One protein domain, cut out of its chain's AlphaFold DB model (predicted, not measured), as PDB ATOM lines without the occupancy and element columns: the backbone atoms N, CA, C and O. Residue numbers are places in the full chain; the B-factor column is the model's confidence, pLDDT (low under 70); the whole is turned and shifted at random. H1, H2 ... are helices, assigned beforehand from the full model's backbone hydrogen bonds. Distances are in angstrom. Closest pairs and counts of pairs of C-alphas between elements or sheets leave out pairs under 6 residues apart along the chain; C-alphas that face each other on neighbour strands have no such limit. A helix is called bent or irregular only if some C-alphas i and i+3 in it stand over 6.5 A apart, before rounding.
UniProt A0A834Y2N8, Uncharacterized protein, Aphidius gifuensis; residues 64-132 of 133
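What this domain is: This is residues 64 to 132 of the 133 residues of an uncharacterized protein of Aphidius gifuensis (UniProt A0A834Y2N8). A long helix, H3, and a short one, H2, make an L with its corner at the tight link between them, and the small helix H1 sits in the angle of that L, packed on H2 and on residues 102 to 106 of H3. Beyond this small body, residues 107 to 132 stick out as one long arm, which makes the length of the whole. The printed part has 69 residues with three named helices, in the order H1, H2, H3, and no named strand; the class is all helix. It is extended, with a radius of gyration of the C-alphas of 18.8 A, and its outline is flat, spanning 56 by 29 by 15 A.

How they stand to each other: Begin at residues 64 to 74, which are H1, and go on to residues 80 to 93, which are H2. The two touch, and their closest C-alphas, those of Tyr 68 and Ala 87, are 5.8 A apart. They run opposite ways at a steep tilt of 57 degrees. Next look at residues 96 to 130, which are H3. H1 and H3 touch, H3 with residues 102 to 106 alone, and the closest C-alphas are those of Ile 66 and Tyr 102, 6.5 A apart. Their lines are about perpendicular, but only just, at 71 degrees. H2 and H3 are close but not clearly touching: their closest C-alphas, those of Trp 91 and Arg 99, are 7.8 A apart. These two run opposite ways at a steep tilt of 65 degrees. In the backbone, every O i to N i+4 pair of H2 is within hydrogen-bond range, as are 6 of 7 in H1 and 28 of 31 in H3.

Where its parts are: Find C-alpha 64 at (182.751, 299.485, 211.610); from there H1 runs 15.7 A to Lys 74. H2 begins at C-alpha 80, at (183.408, 285.133, 214.421), and runs 19.9 A to Lys 93. H3 begins at Pro 96 and runs 49.9 A to C-alpha 130, at (210.708, 316.724, 239.487). Near residue 103 you will find a kink of 30 degrees in H3. H3 is neither bent nor irregular, but only just: C-alphas 98 and 101 are 6.1 A apart.

The domain as a whole: The two C-alphas farthest apart are those of Lys 93 and Lys 132, 57.7 A. Residues 93 to 98, of which 96 to 98 belong to H3, and residues 107 to 132, of which 107 to 130 belong to H3, stand free. The 37 residues without them span 28 by 18 by 10 A. The links from H1 to H2 and from H2 to H3 are tight. The printed part has no cut. Its mean pLDDT is 89.7, and in this model residues 130 to 132 are under 70.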
ATOM      1  N   PHE A  64     183.106 300.841 212.032       93.31
ATOM      2  CA  PHE A  64     182.751 299.485 211.610       93.31
ATOM      3  C   PHE A  64     182.981 298.472 212.731       93.31
ATOM      4  O   PHE A  64     182.130 297.618 212.973       93.31
ATOM      5  N   LEU A  65     184.099 298.566 213.460       93.25
ATOM      6  CA  LEU A  65     184.345 297.650 214.573       93.25
ATOM      7  C   LEU A  65     183.331 297.851 215.709       93.25
ATOM      8  O   LEU A  65     182.935 296.869 216.329       93.25
ATOM      9  N   ILE A  66     182.853 299.075 215.964       92.56
ATOM     10  CA  ILE A  66     181.765 299.318 216.932       92.56
ATOM     11  C   ILE A  66     180.486 298.600 216.480       92.56
ATOM     12  O   ILE A  66     179.871 297.880 217.272       92.56
ATOM     13  N   PHE A  67     180.110 298.746 215.206       93.00
ATOM     14  CA  PHE A  67     178.969 298.043 214.618       93.00
ATOM     15  C   PHE A  67     179.129 296.517 214.702       93.00
ATOM     16  O   PHE A  67     178.248 295.829 215.221       93.00
ATOM     17  N   TYR A  68     180.276 295.986 214.273       92.38
ATOM     18  CA  TYR A  68     180.592 294.558 214.306       92.38
ATOM     19  C   TYR A  68     180.508 293.986 215.724       92.38
ATOM     20  O   TYR A  68     179.887 292.947 215.940       92.38
ATOM     21  N   LEU A  69     181.081 294.676 216.714       91.12
ATOM     22  CA  LEU A  69     181.031 294.238 218.108       91.12
ATOM     23  C   LEU A  69     179.599 294.229 218.648       91.12
ATOM     24  O   LEU A  69     179.256 293.344 219.434       91.12
ATOM     25  N   ARG A  70     178.752 295.164 218.208       90.12
ATOM     26  CA  ARG A  70     177.329 295.205 218.570       90.12
ATOM     27  C   ARG A  70     176.520 294.118 217.865       90.12
ATOM     28  O   ARG A  70     175.580 293.591 218.448       90.12
ATOM     29  N   LEU A  71     176.907 293.732 216.653       90.75
ATOM     30  CA  LEU A  71     176.308 292.607 215.938       90.75
ATOM     31  C   LEU A  71     176.714 291.261 216.559       90.75
ATOM     32  O   LEU A  71     175.848 290.430 216.829       90.75
ATOM     33  N   LYS A  72     178.004 291.067 216.871       89.25
ATOM     34  CA  LYS A  72     178.524 289.866 217.552       89.25
ATOM     35  C   LYS A  72     177.869 289.655 218.910       89.25
ATOM     36  O   LYS A  72     177.560 288.527 219.280       89.25
ATOM     37  N   SER A  73     177.624 290.750 219.620       87.06
ATOM     38  CA  SER A  73     176.883 290.784 220.877       87.06
ATOM     39  C   SER A  73     175.577 289.996 220.847       87.06
ATOM     40  O   SER A  73     175.235 289.322 221.811       87.06
ATOM     41  N   LYS A  74     174.836 290.127 219.742       89.06
ATOM     42  CA  LYS A  74     173.504 289.547 219.569       89.06
ATOM     43  C   LYS A  74     173.564 288.071 219.183       89.06
ATOM     44  O   LYS A  74     172.580 287.362 219.336       89.06
ATOM     45  N   LYS A  75     174.706 287.609 218.667       87.88
ATOM     46  CA  LYS A  75     174.924 286.238 218.190       87.88
ATOM     47  C   LYS A  75     176.201 285.656 218.809       87.88
ATOM     48  O   LYS A  75     177.158 285.387 218.085       87.88
ATOM     49  N   PRO A  76     176.250 285.457 220.140       85.38
ATOM     50  CA  PRO A  76     177.481 285.066 220.827       85.38
ATOM     51  C   PRO A  76     177.970 283.654 220.469       85.38
ATOM     52  O   PRO A  76     179.160 283.387 220.607       85.38
ATOM     53  N   ARG A  77     177.073 282.772 220.004       88.69
ATOM     54  CA  ARG A  77     177.364 281.369 219.649       88.69
ATOM     55  C   ARG A  77     177.801 281.188 218.191       88.69
ATOM     56  O   ARG A  77     178.303 280.132 217.834       88.69
ATOM     57  N   GLN A  78     177.617 282.207 217.347       91.25
ATOM     58  CA  GLN A  78     178.004 282.141 215.940       91.25
ATOM     59  C   GLN A  78     179.512 282.370 215.787       91.25
ATOM     60  O   GLN A  78     180.088 283.256 216.424       91.25
ATOM     61  N   HIS A  79     180.145 281.607 214.894       93.62
ATOM     62  CA  HIS A  79     181.571 281.753 214.625       93.62
ATOM     63  C   HIS A  79     181.919 283.166 214.130       93.62
ATOM     64  O   HIS A  79     181.254 283.717 213.246       93.62
ATOM     65  N   VAL A  80     182.998 283.740 214.672       89.50
ATOM     66  CA  VAL A  80     183.408 285.133 214.421       89.50
ATOM     67  C   VAL A  80     183.580 285.438 212.937       89.50
ATOM     68  O   VAL A  80     183.128 286.482 212.477       89.50
ATOM     69  N   THR A  81     184.135 284.501 212.166       94.69
ATOM     70  CA  THR A  81     184.345 284.662 210.720       94.69
ATOM     71  C   THR A  81     183.026 284.803 209.968       94.69
ATOM     72  O   THR A  81     182.925 285.594 209.032       94.69
ATOM     73  N   VAL A  82     181.986 284.081 210.391       94.06
ATOM     74  CA  VAL A  82     180.656 284.172 209.774       94.06
ATOM     75  C   VAL A  82     180.029 285.530 210.086       94.06
ATOM     76  O   VAL A  82     179.536 286.207 209.186       94.06
ATOM     77  N   ILE A  83     180.124 285.980 211.341       93.31
ATOM     78  CA  ILE A  83     179.624 287.300 211.746       93.31
ATOM     79  C   ILE A  83     180.372 288.411 211.003       93.31
ATOM     80  O   ILE A  83     179.738 289.360 210.558       93.31
ATOM     81  N   ALA A  84     181.691 288.294 210.828       94.50
ATOM     82  CA  ALA A  84     182.502 289.288 210.129       94.50
ATOM     83  C   ALA A  84     182.106 289.414 208.651       94.50
ATOM     84  O   ALA A  84     181.914 290.529 208.166       94.50
ATOM     85  N   LYS A  85     181.894 288.283 207.958       96.25
ATOM     86  CA  LYS A  85     181.399 288.261 206.570       96.25
ATOM     87  C   LYS A  85     180.048 288.971 206.443       96.25
ATOM     88  O   LYS A  85     179.867 289.810 205.562       96.25
ATOM     89  N   ILE A  86     179.106 288.660 207.337       95.06
ATOM     90  CA  ILE A  86     177.775 289.284 207.352       95.06
ATOM     91  C   ILE A  86     177.884 290.776 207.685       95.06
ATOM     92  O   ILE A  86     177.272 291.601 207.013       95.06
ATOM     93  N   ALA A  87     178.687 291.132 208.687       94.81
ATOM     94  CA  ALA A  87     178.889 292.513 209.105       94.81
ATOM     95  C   ALA A  87     179.447 293.368 207.970       94.81
ATOM     96  O   ALA A  87     178.951 294.469 207.760       94.81
ATOM     97  N   GLY A  88     180.434 292.864 207.223       95.50
ATOM     98  CA  GLY A  88     180.991 293.569 206.070       95.50
ATOM     99  C   GLY A  88     179.918 293.882 205.028       95.50
ATOM    100  O   GLY A  88     179.743 295.038 204.659       95.50
ATOM    101  N   LYS A  89     179.129 292.871 204.636       96.56
ATOM    102  CA  LYS A  89     178.025 293.040 203.673       96.56
ATOM    103  C   LYS A  89     176.935 293.992 204.170       96.56
ATOM    104  O   LYS A  89     176.357 294.723 203.378       96.56
ATOM    105  N   LEU A  90     176.615 293.965 205.462       95.38
ATOM    106  CA  LEU A  90     175.624 294.874 206.041       95.38
ATOM    107  C   LEU A  90     176.154 296.304 206.102       95.38
ATOM    108  O   LEU A  90     175.439 297.229 205.744       95.38
ATOM    109  N   TRP A  91     177.410 296.486 206.505       94.31
ATOM    110  CA  TRP A  91     178.022 297.802 206.621       94.31
ATOM    111  C   TRP A  91     178.058 298.537 205.284       94.31
ATOM    112  O   TRP A  91     177.713 299.714 205.234       94.31
ATOM    113  N   THR A  92     178.409 297.844 204.197       95.31
ATOM    114  CA  THR A  92     178.422 298.440 202.852       95.31
ATOM    115  C   THR A  92     177.025 298.809 202.358       95.31
ATOM    116  O   THR A  92     176.887 299.799 201.648       95.31
ATOM    117  N   LYS A  93     175.990 298.069 202.772       96.25
ATOM    118  CA  LYS A  93     174.586 298.348 202.429       96.25
ATOM    119  C   LYS A  93     173.931 299.420 203.301       96.25
ATOM    120  O   LYS A  93     172.931 299.994 202.890       96.25
ATOM    121  N   MET A  94     174.453 299.680 204.499       94.50
ATOM    122  CA  MET A  94     173.910 300.718 205.378       94.50
ATOM    123  C   MET A  94     174.054 302.099 204.748       94.50
ATOM    124  O   MET A  94     175.120 302.418 204.214       94.50
ATOM    125  N   THR A  95     173.023 302.928 204.889       95.94
ATOM    126  CA  THR A  95     173.056 304.318 204.429       95.94
ATOM    127  C   THR A  95     173.963 305.176 205.329       95.94
ATOM    128  O   THR A  95     174.242 304.789 206.475       95.94
ATOM    129  N   PRO A  96     174.455 306.333 204.852       93.38
ATOM    130  CA  PRO A  96     175.278 307.237 205.657       93.38
ATOM    131  C   PRO A  96     174.614 307.639 206.978       93.38
ATOM    132  O   PRO A  96     175.279 307.688 208.010       93.38
ATOM    133  N   GLU A  97     173.295 307.818 206.984       93.62
ATOM    134  CA  GLU A  97     172.505 308.212 208.153       93.62
ATOM    135  C   GLU A  97     172.522 307.107 209.216       93.62
ATOM    136  O   GLU A  97     172.724 307.359 210.405       93.62
ATOM    137  N   GLN A  98     172.402 305.847 208.791       92.69
ATOM    138  CA  GLN A  98     172.502 304.698 209.691       92.69
ATOM    139  C   GLN A  98     173.930 304.508 210.219       92.69
ATOM    140  O   GLN A  98     174.128 304.096 211.368       92.69
ATOM    141  N   ARG A  99     174.943 304.807 209.392       93.56
ATOM    142  CA  ARG A  99     176.357 304.755 209.795       93.56
ATOM    143  C   ARG A  99     176.726 305.891 210.744       93.56
ATOM    144  O   ARG A  99     177.550 305.660 211.630       93.56
ATOM    145  N   LYS A 100     176.089 307.062 210.622       94.44
ATOM    146  CA  LYS A 100     176.341 308.257 211.441       94.44
ATOM    147  C   LYS A 100     176.328 307.939 212.931       94.44
ATOM    148  O   LYS A 100     177.274 308.268 213.633       94.44
ATOM    149  N   LYS A 101     175.354 307.148 213.396       94.56
ATOM    150  CA  LYS A 101     175.290 306.684 214.793       94.56
ATOM    151  C   LYS A 101     176.592 306.036 215.281       94.56
ATOM    152  O   LYS A 101     176.979 306.220 216.430       94.56
ATOM    153  N   TYR A 102     177.247 305.235 214.446       93.94
ATOM    154  CA  TYR A 102     178.492 304.550 214.807       93.94
ATOM    155  C   TYR A 102     179.724 305.437 214.625       93.94
ATOM    156  O   TYR A 102     180.695 305.265 215.362       93.94
ATOM    157  N   ILE A 103     179.676 306.377 213.679       93.75
ATOM    158  CA  ILE A 103     180.702 307.406 213.474       93.75
ATOM    159  C   ILE A 103     180.761 308.330 214.692       93.75
ATOM    160  O   ILE A 103     181.822 308.448 215.296       93.75
ATOM    161  N   ASP A 104     179.622 308.851 215.142       93.56
ATOM    162  CA  ASP A 104     179.539 309.753 216.296       93.56
ATOM    163  C   ASP A 104     180.122 309.084 217.565       93.56
ATOM    164  O   ASP A 104     180.906 309.678 218.311       93.56
ATOM    165  N   ILE A 105     179.825 307.793 217.787       91.38
ATOM    166  CA  ILE A 105     180.400 307.016 218.905       91.38
ATOM    167  C   ILE A 105     181.922 306.846 218.741       91.38
ATOM    168  O   ILE A 105     182.674 306.956 219.715       91.38
ATOM    169  N   ALA A 106     182.389 306.556 217.526       93.12
ATOM    170  CA  ALA A 106     183.810 306.414 217.220       93.12
ATOM    171  C   ALA A 106     184.589 307.713 217.463       93.12
ATOM    172  O   ALA A 106     185.683 307.673 218.037       93.12
ATOM    173  N   GLU A 107     184.026 308.852 217.068       93.25
ATOM    174  CA  GLU A 107     184.606 310.180 217.262       93.25
ATOM    175  C   GLU A 107     184.667 310.568 218.737       93.25
ATOM    176  O   GLU A 107     185.721 310.993 219.223       93.25
ATOM    177  N   ALA A 108     183.588 310.334 219.489       89.94
ATOM    178  CA  ALA A 108     183.573 310.557 220.932       89.94
ATOM    179  C   ALA A 108     184.675 309.741 221.639       89.94
ATOM    180  O   ALA A 108     185.423 310.260 222.476       89.94
ATOM    181  N   GLU A 109     184.850 308.473 221.256       91.50
ATOM    182  CA  GLU A 109     185.908 307.619 221.802       91.50
ATOM    183  C   GLU A 109     187.313 308.051 221.347       91.50
ATOM    184  O   GLU A 109     188.264 307.974 222.136       91.50
ATOM    185  N   LYS A 110     187.467 308.536 220.106       90.88
ATOM    186  CA  LYS A 110     188.723 309.123 219.609       90.88
ATOM    187  C   LYS A 110     189.147 310.289 220.500       90.88
ATOM    188  O   LYS A 110     190.239 310.248 221.075       90.88
ATOM    189  N   LYS A 111     188.244 311.253 220.705       90.88
ATOM    190  CA  LYS A 111     188.465 312.437 221.548       90.88
ATOM    191  C   LYS A 111     188.852 312.042 222.973       90.88
ATOM    192  O   LYS A 111     189.848 312.530 223.512       90.88
ATOM    193  N   ARG A 112     188.145 311.073 223.565       90.62
ATOM    194  CA  ARG A 112     188.452 310.556 224.908       90.62
ATOM    195  C   ARG A 112     189.859 309.952 224.999       90.62
ATOM    196  O   ARG A 112     190.571 310.172 225.986       90.62
ATOM    197  N   ARG A 113     190.291 309.169 224.000       87.69
ATOM    198  CA  ARG A 113     191.649 308.588 224.002       87.69
ATOM    199  C   ARG A 113     192.729 309.638 223.823       87.69
ATOM    200  O   ARG A 113     193.762 309.539 224.489       87.69
ATOM    201  N   GLU A 114     192.505 310.617 222.960       90.75
ATOM    202  CA  GLU A 114     193.436 311.722 222.743       90.75
ATOM    203  C   GLU A 114     193.627 312.539 224.019       90.75
ATOM    204  O   GLU A 114     194.763 312.770 224.442       90.75
ATOM    205  N   GLU A 115     192.539 312.865 224.717       90.38
ATOM    206  CA  GLU A 115     192.612 313.577 225.988       90.38
ATOM    207  C   GLU A 115     193.382 312.770 227.046       90.38
ATOM    208  O   GLU A 115     194.277 313.292 227.719       90.38
ATOM    209  N   LYS A 116     193.108 311.463 227.154       88.88
ATOM    210  CA  LYS A 116     193.838 310.580 228.073       88.88
ATOM    211  C   LYS A 116     195.326 310.497 227.720       88.88
ATOM    212  O   LYS A 116     196.166 310.487 228.622       88.88
ATOM    213  N   LYS A 117     195.671 310.461 226.429       89.38
ATOM    214  CA  LYS A 117     197.063 310.486 225.952       89.38
ATOM    215  C   LYS A 117     197.737 311.808 226.330       89.38
ATOM    216  O   LYS A 117     198.853 311.780 226.848       89.38
ATOM    217  N   ARG A 118     197.052 312.944 226.157       89.56
ATOM    218  CA  ARG A 118     197.544 314.275 226.544       89.56
ATOM    219  C   ARG A 118     197.802 314.371 228.050       89.56
ATOM    220  O   ARG A 118     198.894 314.769 228.449       89.56
ATOM    221  N   LYS A 119     196.855 313.934 228.889       89.81
ATOM    222  CA  LYS A 119     197.010 313.907 230.359       89.81
ATOM    223  C   LYS A 119     198.203 313.049 230.795       89.81
ATOM    224  O   LYS A 119     199.010 313.489 231.609       89.81
ATOM    225  N   LYS A 120     198.374 311.862 230.200       89.25
ATOM    226  CA  LYS A 120     199.531 310.988 230.474       89.25
ATOM    227  C   LYS A 120     200.865 311.642 230.110       89.25
ATOM    228  O   LYS A 120     201.803 311.550 230.895       89.25
ATOM    229  N   LYS A 121     200.949 312.312 228.954       87.94
ATOM    230  CA  LYS A 121     202.157 313.052 228.549       87.94
ATOM    231  C   LYS A 121     202.497 314.163 229.547       87.94
ATOM    232  O   LYS A 121     203.641 314.236 229.978       87.94
ATOM    233  N   ARG A 122     201.502 314.958 229.966       85.25
ATOM    234  CA  ARG A 122     201.683 316.017 230.977       85.25
ATOM    235  C   ARG A 122     202.207 315.458 232.300       85.25
ATOM    236  O   ARG A 122     203.189 315.971 232.821       85.25
ATOM    237  N   LYS A 123     201.613 314.368 232.803       84.81
ATOM    238  CA  LYS A 123     202.075 313.714 234.040       84.81
ATOM    239  C   LYS A 123     203.508 313.188 233.910       84.81
ATOM    240  O   LYS A 123     204.299 313.376 234.823       84.81
ATOM    241  N   LYS A 124     203.857 312.572 232.774       84.44
ATOM    242  CA  LYS A 124     205.224 312.090 232.521       84.44
ATOM    243  C   LYS A 124     206.239 313.238 232.525       84.44
ATOM    244  O   LYS A 124     207.286 313.087 233.138       84.44
ATOM    245  N   HIS A 125     205.911 314.358 231.880       79.75
ATOM    246  CA  HIS A 125     206.767 315.548 231.848       79.75
ATOM    247  C   HIS A 125     206.958 316.167 233.241       79.75
ATOM    248  O   HIS A 125     208.071 316.511 233.618       79.75
ATOM    249  N   TYR A 126     205.885 316.249 234.031       80.69
ATOM    250  CA  TYR A 126     205.962 316.723 235.412       80.69
ATOM    251  C   TYR A 126     206.880 315.839 236.271       80.69
ATOM    252  O   TYR A 126     207.796 316.343 236.913       80.69
ATOM    253  N   ILE A 127     206.699 314.515 236.212       80.62
ATOM    254  CA  ILE A 127     207.533 313.562 236.961       80.62
ATOM    255  C   ILE A 127     209.002 313.648 236.523       80.62
ATOM    256  O   ILE A 127     209.886 313.686 237.371       80.62
ATOM    257  N   SER A 128     209.283 313.723 235.216       77.62
ATOM    258  CA  SER A 128     210.666 313.787 234.724       77.62
ATOM    259  C   SER A 128     211.405 315.056 235.134       77.62
ATOM    260  O   SER A 128     212.621 315.014 235.274       77.62
ATOM    261  N   ASN A 129     210.697 316.174 235.300       70.69
ATOM    262  CA  ASN A 129     211.312 317.427 235.738       70.69
ATOM    263  C   ASN A 129     211.496 317.468 237.261       70.69
ATOM    264  O   ASN A 129     212.451 318.068 237.734       70.69
ATOM    265  N   SER A 130     210.622 316.800 238.022       66.75
ATOM    266  CA  SER A 130     210.708 316.724 239.487       66.75
ATOM    267  C   SER A 130     211.833 315.820 240.003       66.75
ATOM    268  O   SER A 130     212.222 315.971 241.150       66.75
ATOM    269  N   LEU A 131     212.326 314.878 239.192       68.31
ATOM    270  CA  LEU A 131     213.422 313.956 239.542       68.31
ATOM    271  C   LEU A 131     214.820 314.511 239.210       68.31
ATOM    272  O   LEU A 131     215.815 313.829 239.422       68.31
ATOM    273  N   LYS A 132     214.892 315.705 238.611       63.66
ATOM    274  CA  LYS A 132     216.140 316.373 238.200       63.66
ATOM    275  C   LYS A 132     216.536 317.533 239.124       63.66
ATOM    276  O   LYS A 132     217.440 318.288 238.778       63.66
TER     277      LYS A 132